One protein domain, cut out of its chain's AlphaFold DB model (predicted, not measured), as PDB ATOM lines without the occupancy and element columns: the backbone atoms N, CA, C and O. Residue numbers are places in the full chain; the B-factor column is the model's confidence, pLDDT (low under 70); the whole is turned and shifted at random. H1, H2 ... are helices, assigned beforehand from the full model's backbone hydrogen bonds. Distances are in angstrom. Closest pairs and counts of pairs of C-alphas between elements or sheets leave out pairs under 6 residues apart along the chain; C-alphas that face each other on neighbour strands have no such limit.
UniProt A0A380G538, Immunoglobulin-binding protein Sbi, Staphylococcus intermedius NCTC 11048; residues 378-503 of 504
ATOM      1  N   THR A 378      23.766  58.566   9.870       68.56
ATOM      2  CA  THR A 378      23.626  58.680  11.332       68.56
ATOM      3  C   THR A 378      22.163  58.654  11.752       68.56
ATOM      4  O   THR A 378      21.820  57.880  12.634       68.56
ATOM      5  N   TYR A 379      21.273  59.379  11.067       52.25
ATOM      6  CA  TYR A 379      19.836  59.371  11.369       52.25
ATOM      7  C   TYR A 379      19.227  57.956  11.311       52.25
ATOM      8  O   TYR A 379      18.541  57.536  12.242       52.25
ATOM      9  N   VAL A 380      19.530  57.183  10.262       43.00
ATOM     10  CA  VAL A 380      19.070  55.787  10.136       43.00
ATOM     11  C   VAL A 380      19.676  54.899  11.231       43.00
ATOM     12  O   VAL A 380      18.959  54.129  11.872       43.00
ATOM     13  N   LYS A 381      20.983  55.022  11.492       53.22
ATOM     14  CA  LYS A 381      21.692  54.253  12.527       53.22
ATOM     15  C   LYS A 381      21.152  54.530  13.935       53.22
ATOM     16  O   LYS A 381      20.956  53.593  14.712       53.22
ATOM     17  N   ASP A 382      20.904  55.791  14.258       60.66
ATOM     18  CA  ASP A 382      20.440  56.228  15.573       60.66
ATOM     19  C   ASP A 382      18.958  55.868  15.772       60.66
ATOM     20  O   ASP A 382      18.572  55.446  16.864       60.66
ATOM     21  N   GLY A 383      18.148  55.898  14.705       42.94
ATOM     22  CA  GLY A 383      16.783  55.361  14.695       42.94
ATOM     23  C   GLY A 383      16.731  53.855  14.984       42.94
ATOM     24  O   GLY A 383      16.021  53.427  15.896       42.94
ATOM     25  N   ILE A 384      17.543  53.050  14.286       43.03
ATOM     26  CA  ILE A 384      17.657  51.597  14.524       43.03
ATOM     27  C   ILE A 384      18.139  51.312  15.957       43.03
ATOM     28  O   ILE A 384      17.581  50.459  16.652       43.03
ATOM     29  N   THR A 385      19.138  52.060  16.431       60.31
ATOM     30  CA  THR A 385      19.685  51.924  17.792       60.31
ATOM     31  C   THR A 385      18.637  52.272  18.855       60.31
ATOM     32  O   THR A 385      18.515  51.572  19.862       60.31
ATOM     33  N   SER A 386      17.827  53.305  18.617       60.91
ATOM     34  CA  SER A 386      16.729  53.707  19.504       60.91
ATOM     35  C   SER A 386      15.613  52.659  19.547       60.91
ATOM     36  O   SER A 386      15.143  52.318  20.633       60.91
ATOM     37  N   GLY A 387      15.241  52.079  18.399       41.84
ATOM     38  CA  GLY A 387      14.264  50.988  18.323       41.84
ATOM     39  C   GLY A 387      14.713  49.729  19.074       41.84
ATOM     40  O   GLY A 387      13.941  49.167  19.852       41.84
ATOM     41  N   LEU A 388      15.981  49.328  18.924       46.53
ATOM     42  CA  LEU A 388      16.564  48.209  19.674       46.53
ATOM     43  C   LEU A 388      16.594  48.472  21.188       46.53
ATOM     44  O   LEU A 388      16.245  47.586  21.969       46.53
ATOM     45  N   ASN A 389      16.951  49.687  21.615       63.94
ATOM     46  CA  ASN A 389      16.939  50.062  23.031       63.94
ATOM     47  C   ASN A 389      15.516  50.090  23.618       63.94
ATOM     48  O   ASN A 389      15.316  49.640  24.745       63.94
ATOM     49  N   TYR A 390      14.517  50.546  22.854       56.25
ATOM     50  CA  TYR A 390      13.110  50.493  23.258       56.25
ATOM     51  C   TYR A 390      12.616  49.048  23.425       56.25
ATOM     52  O   TYR A 390      12.050  48.705  24.463       56.25
ATOM     53  N   LEU A 391      12.886  48.176  22.446       47.22
ATOM     54  CA  LEU A 391      12.540  46.750  22.512       47.22
ATOM     55  C   LEU A 391      13.220  46.047  23.694       47.22
ATOM     56  O   LEU A 391      12.577  45.275  24.404       47.22
ATOM     57  N   LYS A 392      14.494  46.366  23.958       63.69
ATOM     58  CA  LYS A 392      15.222  45.882  25.135       63.69
ATOM     59  C   LYS A 392      14.558  46.338  26.440       63.69
ATOM     60  O   LYS A 392      14.339  45.508  27.316       63.69
ATOM     61  N   GLY A 393      14.176  47.612  26.552       66.56
ATOM     62  CA  GLY A 393      13.468  48.136  27.724       66.56
ATOM     63  C   GLY A 393      12.105  47.470  27.955       66.56
ATOM     64  O   GLY A 393      11.760  47.155  29.093       66.56
ATOM     65  N   GLN A 394      11.355  47.178  26.886       49.31
ATOM     66  CA  GLN A 394      10.101  46.417  26.971       49.31
ATOM     67  C   GLN A 394      10.337  44.967  27.420       49.31
ATOM     68  O   GLN A 394       9.621  44.470  28.290       49.31
ATOM     69  N   TYR A 395      11.368  44.300  26.891       55.03
ATOM     70  CA  TYR A 395      11.759  42.959  27.335       55.03
ATOM     71  C   TYR A 395      12.148  42.949  28.820       55.03
ATOM     72  O   TYR A 395      11.600  42.162  29.587       55.03
ATOM     73  N   GLU A 396      13.013  43.868  29.259       75.44
ATOM     74  CA  GLU A 396      13.433  43.993  30.660       75.44
ATOM     75  C   GLU A 396      12.246  44.293  31.594       75.44
ATOM     76  O   GLU A 396      12.135  43.684  32.662       75.44
ATOM     77  N   TYR A 397      11.301  45.144  31.174       67.31
ATOM     78  CA  TYR A 397      10.057  45.406  31.904       67.31
ATOM     79  C   TYR A 397       9.182  44.148  32.046       67.31
ATOM     80  O   TYR A 397       8.758  43.813  33.156       67.31
ATOM     81  N   ILE A 398       8.941  43.413  30.953       54.03
ATOM     82  CA  ILE A 398       8.140  42.177  30.956       54.03
ATOM     83  C   ILE A 398       8.821  41.089  31.800       54.03
ATOM     84  O   ILE A 398       8.168  40.449  32.629       54.03
ATOM     85  N   THR A 399      10.138  40.910  31.660       65.00
ATOM     86  CA  THR A 399      10.937  39.982  32.473       65.00
ATOM     87  C   THR A 399      10.904  40.359  33.955       65.00
ATOM     88  O   THR A 399      10.762  39.475  34.804       65.00
ATOM     89  N   GLY A 400      10.953  41.653  34.284       78.12
ATOM     90  CA  GLY A 400      10.747  42.166  35.639       78.12
ATOM     91  C   GLY A 400       9.377  41.777  36.199       78.12
ATOM     92  O   GLY A 400       9.305  41.112  37.231       78.12
ATOM     93  N   LYS A 401       8.290  42.083  35.477       63.97
ATOM     94  CA  LYS A 401       6.914  41.731  35.883       63.97
ATOM     95  C   LYS A 401       6.699  40.225  36.045       63.97
ATOM     96  O   LYS A 401       6.020  39.806  36.984       63.97
ATOM     97  N   TYR A 402       7.292  39.405  35.177       65.81
ATOM     98  CA  TYR A 402       7.264  37.948  35.313       65.81
ATOM     99  C   TYR A 402       7.990  37.482  36.584       65.81
ATOM    100  O   TYR A 402       7.460  36.657  37.330       65.81
ATOM    101  N   ASN A 403       9.180  38.024  36.867       69.69
ATOM    102  CA  ASN A 403       9.949  37.670  38.057       69.69
ATOM    103  C   ASN A 403       9.272  38.143  39.355       69.69
ATOM    104  O   ASN A 403       9.223  37.366  40.308       69.69
ATOM    105  N   ASP A 404       8.663  39.333  39.370       73.19
ATOM    106  CA  ASP A 404       7.799  39.805  40.463       73.19
ATOM    107  C   ASP A 404       6.646  38.821  40.711       73.19
ATOM    108  O   ASP A 404       6.470  38.322  41.824       73.19
ATOM    109  N   ALA A 405       5.871  38.485  39.673       69.25
ATOM    110  CA  ALA A 405       4.737  37.568  39.788       69.25
ATOM    111  C   ALA A 405       5.168  36.171  40.271       69.25
ATOM    112  O   ALA A 405       4.508  35.560  41.118       69.25
ATOM    113  N   LYS A 406       6.313  35.672  39.794       72.75
ATOM    114  CA  LYS A 406       6.934  34.407  40.216       72.75
ATOM    115  C   LYS A 406       7.410  34.446  41.672       72.75
ATOM    116  O   LYS A 406       7.233  33.468  42.396       72.75
ATOM    117  N   TYR A 407       7.964  35.571  42.120       77.06
ATOM    118  CA  TYR A 407       8.379  35.789  43.504       77.06
ATOM    119  C   TYR A 407       7.172  35.858  44.450       77.06
ATOM    120  O   TYR A 407       7.085  35.059  45.386       77.06
ATOM    121  N   TYR A 408       6.198  36.735  44.183       71.56
ATOM    122  CA  TYR A 408       5.025  36.904  45.047       71.56
ATOM    123  C   TYR A 408       4.120  35.666  45.064       71.56
ATOM    124  O   TYR A 408       3.606  35.314  46.123       71.56
ATOM    125  N   SER A 409       3.972  34.940  43.949       72.38
ATOM    126  CA  SER A 409       3.224  33.671  43.942       72.38
ATOM    127  C   SER A 409       3.943  32.548  44.701       72.38
ATOM    128  O   SER A 409       3.277  31.748  45.361       72.38
ATOM    129  N   LYS A 410       5.285  32.496  44.683       81.31
ATOM    130  CA  LYS A 410       6.064  31.566  45.522       81.31
ATOM    131  C   LYS A 410       5.941  31.917  47.008       81.31
ATOM    132  O   LYS A 410       5.670  31.032  47.812       81.31
ATOM    133  N   LEU A 411       6.079  33.196  47.363       79.19
ATOM    134  CA  LEU A 411       5.892  33.683  48.732       79.19
ATOM    135  C   LEU A 411       4.472  33.379  49.245       79.19
ATOM    136  O   LEU A 411       4.321  32.841  50.340       79.19
ATOM    137  N   TYR A 412       3.440  33.666  48.444       77.50
ATOM    138  CA  TYR A 412       2.052  33.378  48.805       77.50
ATOM    139  C   TYR A 412       1.813  31.880  49.024       77.50
ATOM    140  O   TYR A 412       1.172  31.512  50.001       77.50
ATOM    141  N   LYS A 413       2.379  31.001  48.183       81.00
ATOM    142  CA  LYS A 413       2.317  29.543  48.398       81.00
ATOM    143  C   LYS A 413       3.010  29.117  49.697       81.00
ATOM    144  O   LYS A 413       2.434  28.336  50.446       81.00
ATOM    145  N   ASN A 414       4.201  29.648  49.985       83.38
ATOM    146  CA  ASN A 414       4.954  29.325  51.202       83.38
ATOM    147  C   ASN A 414       4.222  29.742  52.491       83.38
ATOM    148  O   ASN A 414       4.267  29.019  53.483       83.38
ATOM    149  N   HIS A 415       3.544  30.894  52.477       82.88
ATOM    150  CA  HIS A 415       2.892  31.486  53.656       82.88
ATOM    151  C   HIS A 415       1.367  31.472  53.580       82.88
ATOM    152  O   HIS A 415       0.711  32.266  54.255       82.88
ATOM    153  N   LYS A 416       0.788  30.576  52.772       81.56
ATOM    154  CA  LYS A 416      -0.636  30.585  52.419       81.56
ATOM    155  C   LYS A 416      -1.558  30.660  53.635       81.56
ATOM    156  O   LYS A 416      -2.375  31.567  53.717       81.56
ATOM    157  N   THR A 417      -1.383  29.768  54.610       82.81
ATOM    158  CA  THR A 417      -2.169  29.759  55.857       82.81
ATOM    159  C   THR A 417      -2.065  31.074  56.627       82.81
ATOM    160  O   THR A 417      -3.077  31.563  57.121       82.81
ATOM    161  N   LEU A 418      -0.869  31.669  56.712       82.38
ATOM    162  CA  LEU A 418      -0.662  32.939  57.410       82.38
ATOM    163  C   LEU A 418      -1.360  34.084  56.671       82.38
ATOM    164  O   LEU A 418      -2.157  34.790  57.275       82.38
ATOM    165  N   ILE A 419      -1.104  34.237  55.370       80.19
ATOM    166  CA  ILE A 419      -1.663  35.332  54.565       80.19
ATOM    167  C   ILE A 419      -3.188  35.211  54.484       80.19
ATOM    168  O   ILE A 419      -3.874  36.201  54.725       80.19
ATOM    169  N   ASP A 420      -3.723  34.013  54.233       81.50
ATOM    170  CA  ASP A 420      -5.169  33.778  54.226       81.50
ATOM    171  C   ASP A 420      -5.784  34.107  55.594       81.50
ATOM    172  O   ASP A 420      -6.760  34.849  55.657       81.50
ATOM    173  N   THR A 421      -5.208  33.632  56.704       83.12
ATOM    174  CA  THR A 421      -5.742  33.922  58.048       83.12
ATOM    175  C   THR A 421      -5.690  35.418  58.367       83.12
ATOM    176  O   THR A 421      -6.678  35.970  58.847       83.12
ATOM    177  N   THR A 422      -4.570  36.095  58.082       81.94
ATOM    178  CA  THR A 422      -4.400  37.532  58.350       81.94
ATOM    179  C   THR A 422      -5.345  38.388  57.511       81.94
ATOM    180  O   THR A 422      -5.953  39.310  58.045       81.94
ATOM    181  N   VAL A 423      -5.491  38.087  56.217       83.12
ATOM    182  CA  VAL A 423      -6.389  38.834  55.325       83.12
ATOM    183  C   VAL A 423      -7.844  38.591  55.717       83.12
ATOM    184  O   VAL A 423      -8.572  39.550  55.952       83.12
ATOM    185  N   LEU A 424      -8.273  37.331  55.848       81.50
ATOM    186  CA  LEU A 424      -9.676  36.989  56.115       81.50
ATOM    187  C   LEU A 424     -10.162  37.471  57.488       81.50
ATOM    188  O   LEU A 424     -11.334  37.823  57.616       81.50
ATOM    189  N   ALA A 425      -9.271  37.564  58.479       80.69
ATOM    190  CA  ALA A 425      -9.579  38.162  59.777       80.69
ATOM    191  C   ALA A 425      -9.826  39.681  59.727       80.69
ATOM    192  O   ALA A 425     -10.412  40.221  60.660       80.69
ATOM    193  N   PHE A 426      -9.406  40.367  58.659       74.12
ATOM    194  CA  PHE A 426      -9.543  41.819  58.485       74.12
ATOM    195  C   PHE A 426     -10.864  42.241  57.807       74.12
ATOM    196  O   PHE A 426     -11.098  43.425  57.587       74.12
ATOM    197  N   LEU A 427     -11.703  41.277  57.407       68.06
ATOM    198  CA  LEU A 427     -12.805  41.475  56.448       68.06
ATOM    199  C   LEU A 427     -14.165  40.956  56.926       68.06
ATOM    200  O   LEU A 427     -15.146  41.029  56.189       68.06
ATOM    201  N   ASN A 428     -14.206  40.320  58.091       67.94
ATOM    202  CA  ASN A 428     -15.345  39.535  58.538       67.94
ATOM    203  C   ASN A 428     -15.443  39.635  60.059       67.94
ATOM    204  O   ASN A 428     -14.454  39.391  60.749       67.94
ATOM    205  N   ASP A 429     -16.636  39.914  60.576       58.78
ATOM    206  CA  ASP A 429     -16.909  40.070  62.013       58.78
ATOM    207  C   ASP A 429     -16.578  38.802  62.828       58.78
ATOM    208  O   ASP A 429     -16.374  38.846  64.040       58.78
ATOM    209  N   ASN A 430     -16.464  37.652  62.155       59.19
ATOM    210  CA  ASN A 430     -16.020  36.383  62.734       59.19
ATOM    211  C   ASN A 430     -14.489  36.290  62.941       59.19
ATOM    212  O   ASN A 430     -14.005  35.297  63.494       59.19
ATOM    213  N   GLY A 431     -13.719  37.288  62.497       66.12
ATOM    214  CA  GLY A 431     -12.265  37.353  62.624       66.12
ATOM    215  C   GLY A 431     -11.562  36.151  61.989       66.12
ATOM    216  O   GLY A 431     -11.901  35.710  60.889       66.12
ATOM    217  N   THR A 432     -10.588  35.574  62.695       62.91
ATOM    218  CA  THR A 432      -9.804  34.417  62.218       62.91
ATOM    219  C   THR A 432     -10.648  33.188  61.867       62.91
ATOM    220  O   THR A 432     -10.212  32.379  61.052       62.91
ATOM    221  N   LYS A 433     -11.883  33.068  62.380       64.94
ATOM    222  CA  LYS A 433     -12.827  31.990  62.021       64.94
ATOM    223  C   LYS A 433     -13.321  32.070  60.566       64.94
ATOM    224  O   LYS A 433     -13.980  31.149  60.095       64.94
ATOM    225  N   ALA A 434     -13.026  33.158  59.846       74.44
ATOM    226  CA  ALA A 434     -13.312  33.293  58.418       74.44
ATOM    227  C   ALA A 434     -12.390  32.441  57.517       74.44
ATOM    228  O   ALA A 434     -12.756  32.170  56.364       74.44
ATOM    229  N   TYR A 435     -11.225  32.023  58.039       81.31
ATOM    230  CA  TYR A 435     -10.325  31.040  57.433       81.31
ATOM    231  C   TYR A 435     -10.792  29.619  57.763       81.31
ATOM    232  O   TYR A 435     -11.001  29.277  58.925       81.31
ATOM    233  N   ILE A 436     -10.940  28.780  56.737       80.38
ATOM    234  CA  ILE A 436     -11.311  27.373  56.912       80.38
ATOM    235  C   ILE A 436     -10.032  26.529  56.923       80.38
ATOM    236  O   ILE A 436      -9.388  26.396  55.882       80.38
ATOM    237  N   GLU A 437      -9.662  25.966  58.077       84.62
ATOM    238  CA  GLU A 437      -8.475  25.106  58.198       84.62
ATOM    239  C   GLU A 437      -8.670  23.775  57.426       84.62
ATOM    240  O   GLU A 437      -9.711  23.122  57.585       84.62
ATOM    241  N   PRO A 438      -7.696  23.349  56.594       84.19
ATOM    242  CA  PRO A 438      -7.719  22.042  55.941       84.19
ATOM    243  C   PRO A 438      -7.704  20.873  56.941       84.19
ATOM    244  O   PRO A 438      -7.062  20.929  57.989       84.19
ATOM    245  N   LEU A 439      -8.358  19.762  56.594       84.88
ATOM    246  CA  LEU A 439      -8.268  18.522  57.365       84.88
ATOM    247  C   LEU A 439      -6.846  17.951  57.318       84.88
ATOM    248  O   LEU A 439      -6.231  17.844  56.254       84.88
ATOM    249  N   LYS A 440      -6.356  17.486  58.469       85.88
ATOM    250  CA  LYS A 440      -5.110  16.717  58.555       85.88
ATOM    251  C   LYS A 440      -5.319  15.359  57.882       85.88
ATOM    252  O   LYS A 440      -6.136  14.562  58.333       85.88
ATOM    253  N   ILE A 441      -4.591  15.115  56.793       83.81
ATOM    254  CA  ILE A 441      -4.606  13.832  56.084       83.81
ATOM    255  C   ILE A 441      -3.680  12.875  56.833       83.81
ATOM    256  O   ILE A 441      -2.459  13.017  56.785       83.81
ATOM    257  N   ASP A 442      -4.271  11.910  57.525       84.19
ATOM    258  CA  ASP A 442      -3.537  10.821  58.161       84.19
ATOM    259  C   ASP A 442      -2.911   9.897  57.093       84.19
ATOM    260  O   ASP A 442      -3.523   9.576  56.066       84.19
ATOM    261  N   LYS A 443      -1.661   9.487  57.331       79.56
ATOM    262  CA  LYS A 443      -0.901   8.588  56.457       79.56
ATOM    263  C   LYS A 443      -1.391   7.148  56.536       79.56
ATOM    264  O   LYS A 443      -1.256   6.447  55.534       79.56
ATOM    265  N   ASP A 444      -2.030   6.748  57.630       87.75
ATOM    266  CA  ASP A 444      -2.441   5.360  57.865       87.75
ATOM    267  C   ASP A 444      -3.946   5.136  57.604       87.75
ATOM    268  O   ASP A 444      -4.409   4.004  57.473       87.75
ATOM    269  N   ALA A 445      -4.707   6.217  57.396       82.50
ATOM    270  CA  ALA A 445      -6.117   6.180  57.000       82.50
ATOM    271  C   ALA A 445      -6.368   5.486  55.639       82.50
ATOM    272  O   ALA A 445      -5.477   5.366  54.791       82.50
ATOM    273  N   ASN A 446      -7.601   5.035  55.383       87.12
ATOM    274  CA  ASN A 446      -7.925   4.319  54.142       87.12
ATOM    275  C   ASN A 446      -8.029   5.253  52.914       87.12
ATOM    276  O   ASN A 446      -8.074   6.478  53.026       87.12
ATOM    277  N   VAL A 447      -8.085   4.670  51.712       83.69
ATOM    278  CA  VAL A 447      -8.099   5.433  50.448       83.69
ATOM    279  C   VAL A 447      -9.301   6.383  50.341       83.69
ATOM    280  O   VAL A 447      -9.127   7.514  49.897       83.69
ATOM    281  N   PHE A 448     -10.491   5.979  50.800       70.75
ATOM    282  CA  PHE A 448     -11.708   6.805  50.756       70.75
ATOM    283  C   PHE A 448     -11.660   7.995  51.723       70.75
ATOM    284  O   PHE A 448     -12.085   9.096  51.388       70.75
ATOM    285  N   THR A 449     -11.118   7.796  52.925       75.25
ATOM    286  CA  THR A 449     -10.948   8.874  53.913       75.25
ATOM    287  C   THR A 449      -9.855   9.854  53.488       75.25
ATOM    288  O   THR A 449     -10.043  11.064  53.617       75.25
ATOM    289  N   LYS A 450      -8.772   9.363  52.870       76.25
ATOM    290  CA  LYS A 450      -7.750  10.198  52.221       76.25
ATOM    291  C   LYS A 450      -8.309  10.999  51.043       76.25
ATOM    292  O   LYS A 450      -8.100  12.208  51.005       76.25
ATOM    293  N   SER A 451      -9.047  10.378  50.119       71.06
ATOM    294  CA  SER A 451      -9.599  11.076  48.946       71.06
ATOM    295  C   SER A 451     -10.698  12.074  49.321       71.06
ATOM    296  O   SER A 451     -10.733  13.172  48.762       71.06
ATOM    297  N   TYR A 452     -11.526  11.768  50.328       73.12
ATOM    298  CA  TYR A 452     -12.472  12.724  50.913       73.12
ATOM    299  C   TYR A 452     -11.747  13.927  51.530       73.12
ATOM    300  O   TYR A 452     -12.095  15.069  51.228       73.12
ATOM    301  N   ALA A 453     -10.711  13.695  52.345       76.50
ATOM    302  CA  ALA A 453      -9.933  14.771  52.954       76.50
ATOM    303  C   ALA A 453      -9.213  15.630  51.899       76.50
ATOM    304  O   ALA A 453      -9.291  16.851  51.964       76.50
ATOM    305  N   GLN A 454      -8.595  15.024  50.880       77.62
ATOM    306  CA  GLN A 454      -7.979  15.740  49.754       77.62
ATOM    307  C   GLN A 454      -8.997  16.597  48.986       77.62
ATOM    308  O   GLN A 454      -8.766  17.788  48.779       77.62
ATOM    309  N   THR A 455     -10.142  16.016  48.616       71.19
ATOM    310  CA  THR A 455     -11.210  16.718  47.882       71.19
ATOM    311  C   THR A 455     -11.771  17.882  48.697       71.19
ATOM    312  O   THR A 455     -11.888  18.997  48.189       71.19
ATOM    313  N   ARG A 456     -12.060  17.661  49.988       77.25
ATOM    314  CA  ARG A 456     -12.516  18.724  50.889       77.25
ATOM    315  C   ARG A 456     -11.459  19.818  51.043       77.25
ATOM    316  O   ARG A 456     -11.819  20.987  50.964       77.25
ATOM    317  N   ASN A 457     -10.189  19.458  51.230       81.19
ATOM    318  CA  ASN A 457      -9.106  20.426  51.410       81.19
ATOM    319  C   ASN A 457      -8.957  21.331  50.185       81.19
ATOM    320  O   ASN A 457      -8.896  22.548  50.340       81.19
ATOM    321  N   PHE A 458      -9.006  20.766  48.975       75.19
ATOM    322  CA  PHE A 458      -8.999  21.526  47.724       75.19
ATOM    323  C   PHE A 458     -10.172  22.522  47.631       75.19
ATOM    324  O   PHE A 458      -9.979  23.683  47.257       75.19
ATOM    325  N   VAL A 459     -11.381  22.114  48.032       70.19
ATOM    326  CA  VAL A 459     -12.554  23.006  48.099       70.19
ATOM    327  C   VAL A 459     -12.377  24.100  49.166       70.19
ATOM    328  O   VAL A 459     -12.655  25.266  48.899       70.19
ATOM    329  N   THR A 460     -11.858  23.788  50.357       73.88
ATOM    330  CA  THR A 460     -11.635  24.808  51.400       73.88
ATOM    331  C   THR A 460     -10.504  25.775  51.047       73.88
ATOM    332  O   THR A 460     -10.626  26.976  51.282       73.88
ATOM    333  N   GLU A 461      -9.428  25.291  50.425       73.69
ATOM    334  CA  GLU A 461      -8.316  26.126  49.974       73.69
ATOM    335  C   GLU A 461      -8.721  27.035  48.816       73.69
ATOM    336  O   GLU A 461      -8.353  28.209  48.824       73.69
ATOM    337  N   SER A 462      -9.505  26.548  47.849       68.81
ATOM    338  CA  SER A 462     -10.028  27.391  46.764       68.81
ATOM    339  C   SER A 462     -11.002  28.455  47.285       68.81
ATOM    340  O   SER A 462     -10.881  29.611  46.882       68.81
ATOM    341  N   ILE A 463     -11.863  28.137  48.261       72.31
ATOM    342  CA  ILE A 463     -12.717  29.127  48.949       72.31
ATOM    343  C   ILE A 463     -11.877  30.191  49.678       72.31
ATOM    344  O   ILE A 463     -12.136  31.385  49.518       72.31
ATOM    345  N   ASN A 464     -10.860  29.795  50.452       77.75
ATOM    346  CA  ASN A 464      -9.977  30.744  51.141       77.75
ATOM    347  C   ASN A 464      -9.214  31.630  50.131       77.75
ATOM    348  O   ASN A 464      -9.205  32.853  50.267       77.75
ATOM    349  N   THR A 465      -8.653  31.033  49.072       77.44
ATOM    350  CA  THR A 465      -7.919  31.748  48.008       77.44
ATOM    351  C   THR A 465      -8.815  32.732  47.259       77.44
ATOM    352  O   THR A 465      -8.413  33.867  47.026       77.44
ATOM    353  N   GLY A 466     -10.035  32.320  46.897       73.00
ATOM    354  CA  GLY A 466     -10.988  33.152  46.161       73.00
ATOM    355  C   GLY A 466     -11.405  34.390  46.952       73.00
ATOM    356  O   GLY A 466     -11.402  35.492  46.406       73.00
ATOM    357  N   LYS A 467     -11.657  34.235  48.259       79.12
ATOM    358  CA  LYS A 467     -11.884  35.371  49.166       79.12
ATOM    359  C   LYS A 467     -10.665  36.305  49.208       79.12
ATOM    360  O   LYS A 467     -10.826  37.506  49.020       79.12
ATOM    361  N   VAL A 468      -9.447  35.781  49.388       77.19
ATOM    362  CA  VAL A 468      -8.222  36.610  49.409       77.19
ATOM    363  C   VAL A 468      -8.024  37.356  48.084       77.19
ATOM    364  O   VAL A 468      -7.743  38.553  48.100       77.19
ATOM    365  N   LEU A 469      -8.251  36.706  46.939       75.31
ATOM    366  CA  LEU A 469      -8.138  37.324  45.616       75.31
ATOM    367  C   LEU A 469      -9.186  38.429  45.391       75.31
ATOM    368  O   LEU A 469      -8.834  39.517  44.938       75.31
ATOM    369  N   TYR A 470     -10.441  38.201  45.790       73.44
ATOM    370  CA  TYR A 470     -11.488  39.232  45.807       73.44
ATOM    371  C   TYR A 470     -11.075  40.453  46.648       73.44
ATOM    372  O   TYR A 470     -11.405  41.592  46.327       73.44
ATOM    373  N   THR A 471     -10.288  40.244  47.701       72.12
ATOM    374  CA  THR A 471      -9.878  41.323  48.615       72.12
ATOM    375  C   THR A 471      -8.584  42.013  48.201       72.12
ATOM    376  O   THR A 471      -8.383  43.170  48.550       72.12
ATOM    377  N   LEU A 472      -7.758  41.365  47.372       73.56
ATOM    378  CA  LEU A 472      -6.698  42.033  46.616       73.56
ATOM    379  C   LEU A 472      -7.295  43.018  45.599       73.56
ATOM    380  O   LEU A 472      -6.711  44.072  45.374       73.56
ATOM    381  N   TYR A 473      -8.459  42.693  45.026       71.94
ATOM    382  CA  TYR A 473      -9.210  43.590  44.145       71.94
ATOM    383  C   TYR A 473      -9.857  44.754  44.919       71.94
ATOM    384  O   TYR A 473      -9.623  45.906  44.575       71.94
ATOM    385  N   GLN A 474     -10.608  44.473  45.994       72.94
ATOM    386  CA  GLN A 474     -11.329  45.514  46.749       72.94
ATOM    387  C   GLN A 474     -10.433  46.377  47.662       72.94
ATOM    388  O   GLN A 474     -10.667  47.572  47.805       72.94
ATOM    389  N   ASN A 475      -9.435  45.784  48.327       75.50
ATOM    390  CA  ASN A 475      -8.620  46.430  49.366       75.50
ATOM    391  C   ASN A 475      -7.140  45.975  49.298       75.50
ATOM    392  O   ASN A 475      -6.621  45.369  50.246       75.50
ATOM    393  N   PRO A 476      -6.414  46.280  48.202       75.38
ATOM    394  CA  PRO A 476      -5.060  45.766  47.949       75.38
ATOM    395  C   PRO A 476      -4.048  46.057  49.067       75.38
ATOM    396  O   PRO A 476      -3.121  45.273  49.281       75.38
ATOM    397  N   SER A 477      -4.226  47.149  49.818       78.62
ATOM    398  CA  SER A 477      -3.382  47.515  50.962       78.62
ATOM    399  C   SER A 477      -3.361  46.455  52.071       78.62
ATOM    400  O   SER A 477      -2.302  46.223  52.652       78.62
ATOM    401  N   VAL A 478      -4.482  45.770  52.330       78.69
ATOM    402  CA  VAL A 478      -4.585  44.723  53.366       78.69
ATOM    403  C   VAL A 478      -3.750  43.505  52.971       78.69
ATOM    404  O   VAL A 478      -2.904  43.043  53.738       78.69
ATOM    405  N   VAL A 479      -3.914  43.033  51.731       78.62
ATOM    406  CA  VAL A 479      -3.159  41.888  51.195       78.62
ATOM    407  C   VAL A 479      -1.665  42.217  51.089       78.62
ATOM    408  O   VAL A 479      -0.825  41.404  51.474       78.62
ATOM    409  N   LYS A 480      -1.314  43.439  50.664       78.81
ATOM    410  CA  LYS A 480       0.072  43.940  50.634       78.81
ATOM    411  C   LYS A 480       0.694  44.025  52.036       78.81
ATOM    412  O   LYS A 480       1.886  43.761  52.181       78.81
ATOM    413  N   GLY A 481      -0.097  44.352  53.060       82.00
ATOM    414  CA  GLY A 481       0.307  44.312  54.466       82.00
ATOM    415  C   GLY A 481       0.621  42.892  54.941       82.00
ATOM    416  O   GLY A 481       1.734  42.634  55.395       82.00
ATOM    417  N   ALA A 482      -0.309  41.949  54.755       81.44
ATOM    418  CA  ALA A 482      -0.113  40.543  55.123       81.44
ATOM    419  C   ALA A 482       1.102  39.905  54.415       81.44
ATOM    420  O   ALA A 482       1.890  39.195  55.041       81.44
ATOM    421  N   ILE A 483       1.302  40.224  53.130       79.50
ATOM    422  CA  ILE A 483       2.477  39.821  52.342       79.50
ATOM    423  C   ILE A 483       3.781  40.361  52.954       79.50
ATOM    424  O   ILE A 483       4.720  39.587  53.135       79.50
ATOM    425  N   LYS A 484       3.840  41.644  53.339       83.69
ATOM    426  CA  LYS A 484       5.019  42.220  54.013       83.69
ATOM    427  C   LYS A 484       5.325  41.538  55.348       83.69
ATOM    428  O   LYS A 484       6.489  41.260  55.632       83.69
ATOM    429  N   THR A 485       4.304  41.231  56.146       80.06
ATOM    430  CA  THR A 485       4.475  40.508  57.418       80.06
ATOM    431  C   THR A 485       5.058  39.110  57.194       80.06
ATOM    432  O   THR A 485       5.987  38.714  57.898       80.06
ATOM    433  N   ALA A 486       4.599  38.389  56.165       78.19
ATOM    434  CA  ALA A 486       5.173  37.099  55.776       78.19
ATOM    435  C   ALA A 486       6.647  37.214  55.330       78.19
ATOM    436  O   ALA A 486       7.483  36.420  55.764       78.19
ATOM    437  N   GLN A 487       6.997  38.235  54.533       77.56
ATOM    438  CA  GLN A 487       8.388  38.507  54.132       77.56
ATOM    439  C   GLN A 487       9.293  38.780  55.339       77.56
ATOM    440  O   GLN A 487      10.393  38.240  55.410       77.56
ATOM    441  N   ALA A 488       8.835  39.579  56.308       79.88
ATOM    442  CA  ALA A 488       9.598  39.870  57.522       79.88
ATOM    443  C   ALA A 488       9.877  38.602  58.353       79.88
ATOM    444  O   ALA A 488      10.983  38.437  58.870       79.88
ATOM    445  N   ILE A 489       8.909  37.683  58.430       72.69
ATOM    446  CA  ILE A 489       9.054  36.398  59.131       72.69
ATOM    447  C   ILE A 489      10.076  35.486  58.435       72.69
ATOM    448  O   ILE A 489      10.888  34.870  59.126       72.69
ATOM    449  N   ASP A 490      10.089  35.412  57.100       69.25
ATOM    450  CA  ASP A 490      11.128  34.670  56.366       69.25
ATOM    451  C   ASP A 490      12.513  35.301  56.533       69.25
ATOM    452  O   ASP A 490      13.484  34.588  56.782       69.25
ATOM    453  N   THR A 491      12.623  36.629  56.457       69.81
ATOM    454  CA  THR A 491      13.897  37.337  56.669       69.81
ATOM    455  C   THR A 491      14.442  37.083  58.075       69.81
ATOM    456  O   THR A 491      15.619  36.756  58.222       69.81
ATOM    457  N   ALA A 492      13.588  37.135  59.104       64.06
ATOM    458  CA  ALA A 492      13.970  36.796  60.473       64.06
ATOM    459  C   ALA A 492      14.399  35.324  60.603       64.06
ATOM    460  O   ALA A 492      15.466  35.049  61.149       64.06
ATOM    461  N   LYS A 493      13.624  34.371  60.062       64.56
ATOM    462  CA  LYS A 493      13.970  32.938  60.083       64.56
ATOM    463  C   LYS A 493      15.310  32.654  59.406       64.56
ATOM    464  O   LYS A 493      16.107  31.912  59.968       64.56
ATOM    465  N   ASN A 494      15.571  33.269  58.252       60.34
ATOM    466  CA  ASN A 494      16.814  33.083  57.505       60.34
ATOM    467  C   ASN A 494      18.017  33.740  58.208       60.34
ATOM    468  O   ASN A 494      19.116  33.186  58.185       60.34
ATOM    469  N   ALA A 495      17.821  34.872  58.893       59.31
ATOM    470  CA  ALA A 495      18.849  35.463  59.750       59.31
ATOM    471  C   ALA A 495      19.170  34.550  60.947       59.31
ATOM    472  O   ALA A 495      20.331  34.206  61.164       59.31
ATOM    473  N   PHE A 496      18.150  34.075  61.673       55.00
ATOM    474  CA  PHE A 496      18.334  33.151  62.797       55.00
ATOM    475  C   PHE A 496      18.941  31.807  62.376       55.00
ATOM    476  O   PHE A 496      19.804  31.299  63.089       55.00
ATOM    477  N   SER A 497      18.573  31.239  61.222       54.84
ATOM    478  CA  SER A 497      19.208  30.009  60.726       54.84
ATOM    479  C   SER A 497      20.669  30.230  60.343       54.84
ATOM    480  O   SER A 497      21.491  29.370  60.638       54.84
ATOM    481  N   SER A 498      21.003  31.385  59.752       46.84
ATOM    482  CA  SER A 498      22.385  31.750  59.404       46.84
ATOM    483  C   SER A 498      23.256  31.926  60.653       46.84
ATOM    484  O   SER A 498      24.384  31.436  60.699       46.84
ATOM    485  N   ILE A 499      22.708  32.556  61.699       53.06
ATOM    486  CA  ILE A 499      23.361  32.689  63.009       53.06
ATOM    487  C   ILE A 499      23.538  31.311  63.664       53.06
ATOM    488  O   ILE A 499      24.622  31.001  64.144       53.06
ATOM    489  N   LEU A 500      22.519  30.445  63.640       47.91
ATOM    490  CA  LEU A 500      22.609  29.094  64.209       47.91
ATOM    491  C   LEU A 500      23.565  28.170  63.436       47.91
ATOM    492  O   LEU A 500      24.179  27.301  64.049       47.91
ATOM    493  N   SER A 501      23.755  28.369  62.127       47.81
ATOM    494  CA  SER A 501      24.818  27.692  61.366       47.81
ATOM    495  C   SER A 501      26.228  28.218  61.657       47.81
ATOM    496  O   SER A 501      27.189  27.592  61.237       47.81
ATOM    497  N   PHE A 502      26.361  29.331  62.387       44.41
ATOM    498  CA  PHE A 502      27.641  29.858  62.878       44.41
ATOM    499  C   PHE A 502      28.050  29.259  64.242       44.41
ATOM    500  O   PHE A 502      29.161  29.489  64.712       44.41
ATOM    501  N   PHE A 503      27.155  28.491  64.877       46.84
ATOM    502  CA  PHE A 503      27.373  27.769  66.138       46.84
ATOM    503  C   PHE A 503      27.300  26.237  65.946       46.84
ATOM    504  O   PHE A 503      26.869  25.507  66.842       46.84
TER     505      PHE A 503
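What this domain is: This is residues 378 to 503 of the 504 residues of the protein "Immunoglobulin-binding protein Sbi" of Staphylococcus intermedius NCTC 11048 (UniProt A0A380G538). Three long helices reach out from a small joint: H4 and H5 meet near their shared link as a V, the short helix H2 packs between them close to the point of the V, and the last turns of H1 touch H5 there. Residues 378 to 407 of H1 stick out as a long arm that makes most of the length, and residues 491 to 503 of H5 stick out as a second arm. The small H3 packs on H2, and a long link leads from it to the far tip of H4. The printed part has 126 residues with five named helices, H1 to H5 in order along the chain, and no named strand; the class is all helix. It is extended, with a radius of gyration of the C-alphas of 21.9 A and spans of 75 by 45 by 36 A.

How they stand to each other: Start with H1, residues 378 to 414, whose residues 411 to 412 alone touch H5, residues 476 to 503; their closest C-alphas, Tyr 412 and Ile 483, are 7.4 A apart, and the lines are about perpendicular at 78 degrees. Next comes H2, residues 416 to 424, close to H1 but not clearly touching it. Look at Ile 419 and Ala 482, where H2 and H5 touch with closest C-alphas 5.5 A apart, opposite ways at 36 degrees, only just a steep tilt. H3, residues 431 to 434, touches H2, with the C-alphas of Leu 424 and Ala 434 closest at 5.7 A. H4, residues 447 to 474, touches H2 with residues 464 to 471 alone, at a steep tilt of 49 degrees, the same way; the closest C-alphas, Asp 420 and Val 468, are 6.4 A apart. H4 and H5 touch at a steep tilt of 61 degrees, opposite ways, with C-alphas Leu 472 and Val 479 closest at 5.8 A. H1 and H4 are apart. In H1, H2 and H4 every O i to N i+4 pair is within hydrogen-bond range, in H5 23 of 24, and H3 is too short for such a pair.

Where its parts are: Find C-alpha 378 at (23.626, 58.680, 11.332); from there H1 runs 52.9 A to C-alpha 414 at (4.954, 29.325, 51.202). H2 and H3 follow, and H4 then runs 40.4 A from C-alpha 447 at (-8.099, 5.433, 50.448). H5 covers 41.3 A and ends at C-alpha 503, (27.373, 27.769, 66.138).

The domain as a whole: The two C-alphas farthest apart, Thr 378 and Asn 446, are 76.0 A apart. The printed part has no cut. The link from H3 to H4, residues 435 to 446, is long, while those from H1 to H2 and from H4 to H5 are tight. Mean pLDDT of the printed part is 70.7, and 47 residues are under 70, among them 378 to 395 and 490 to 503.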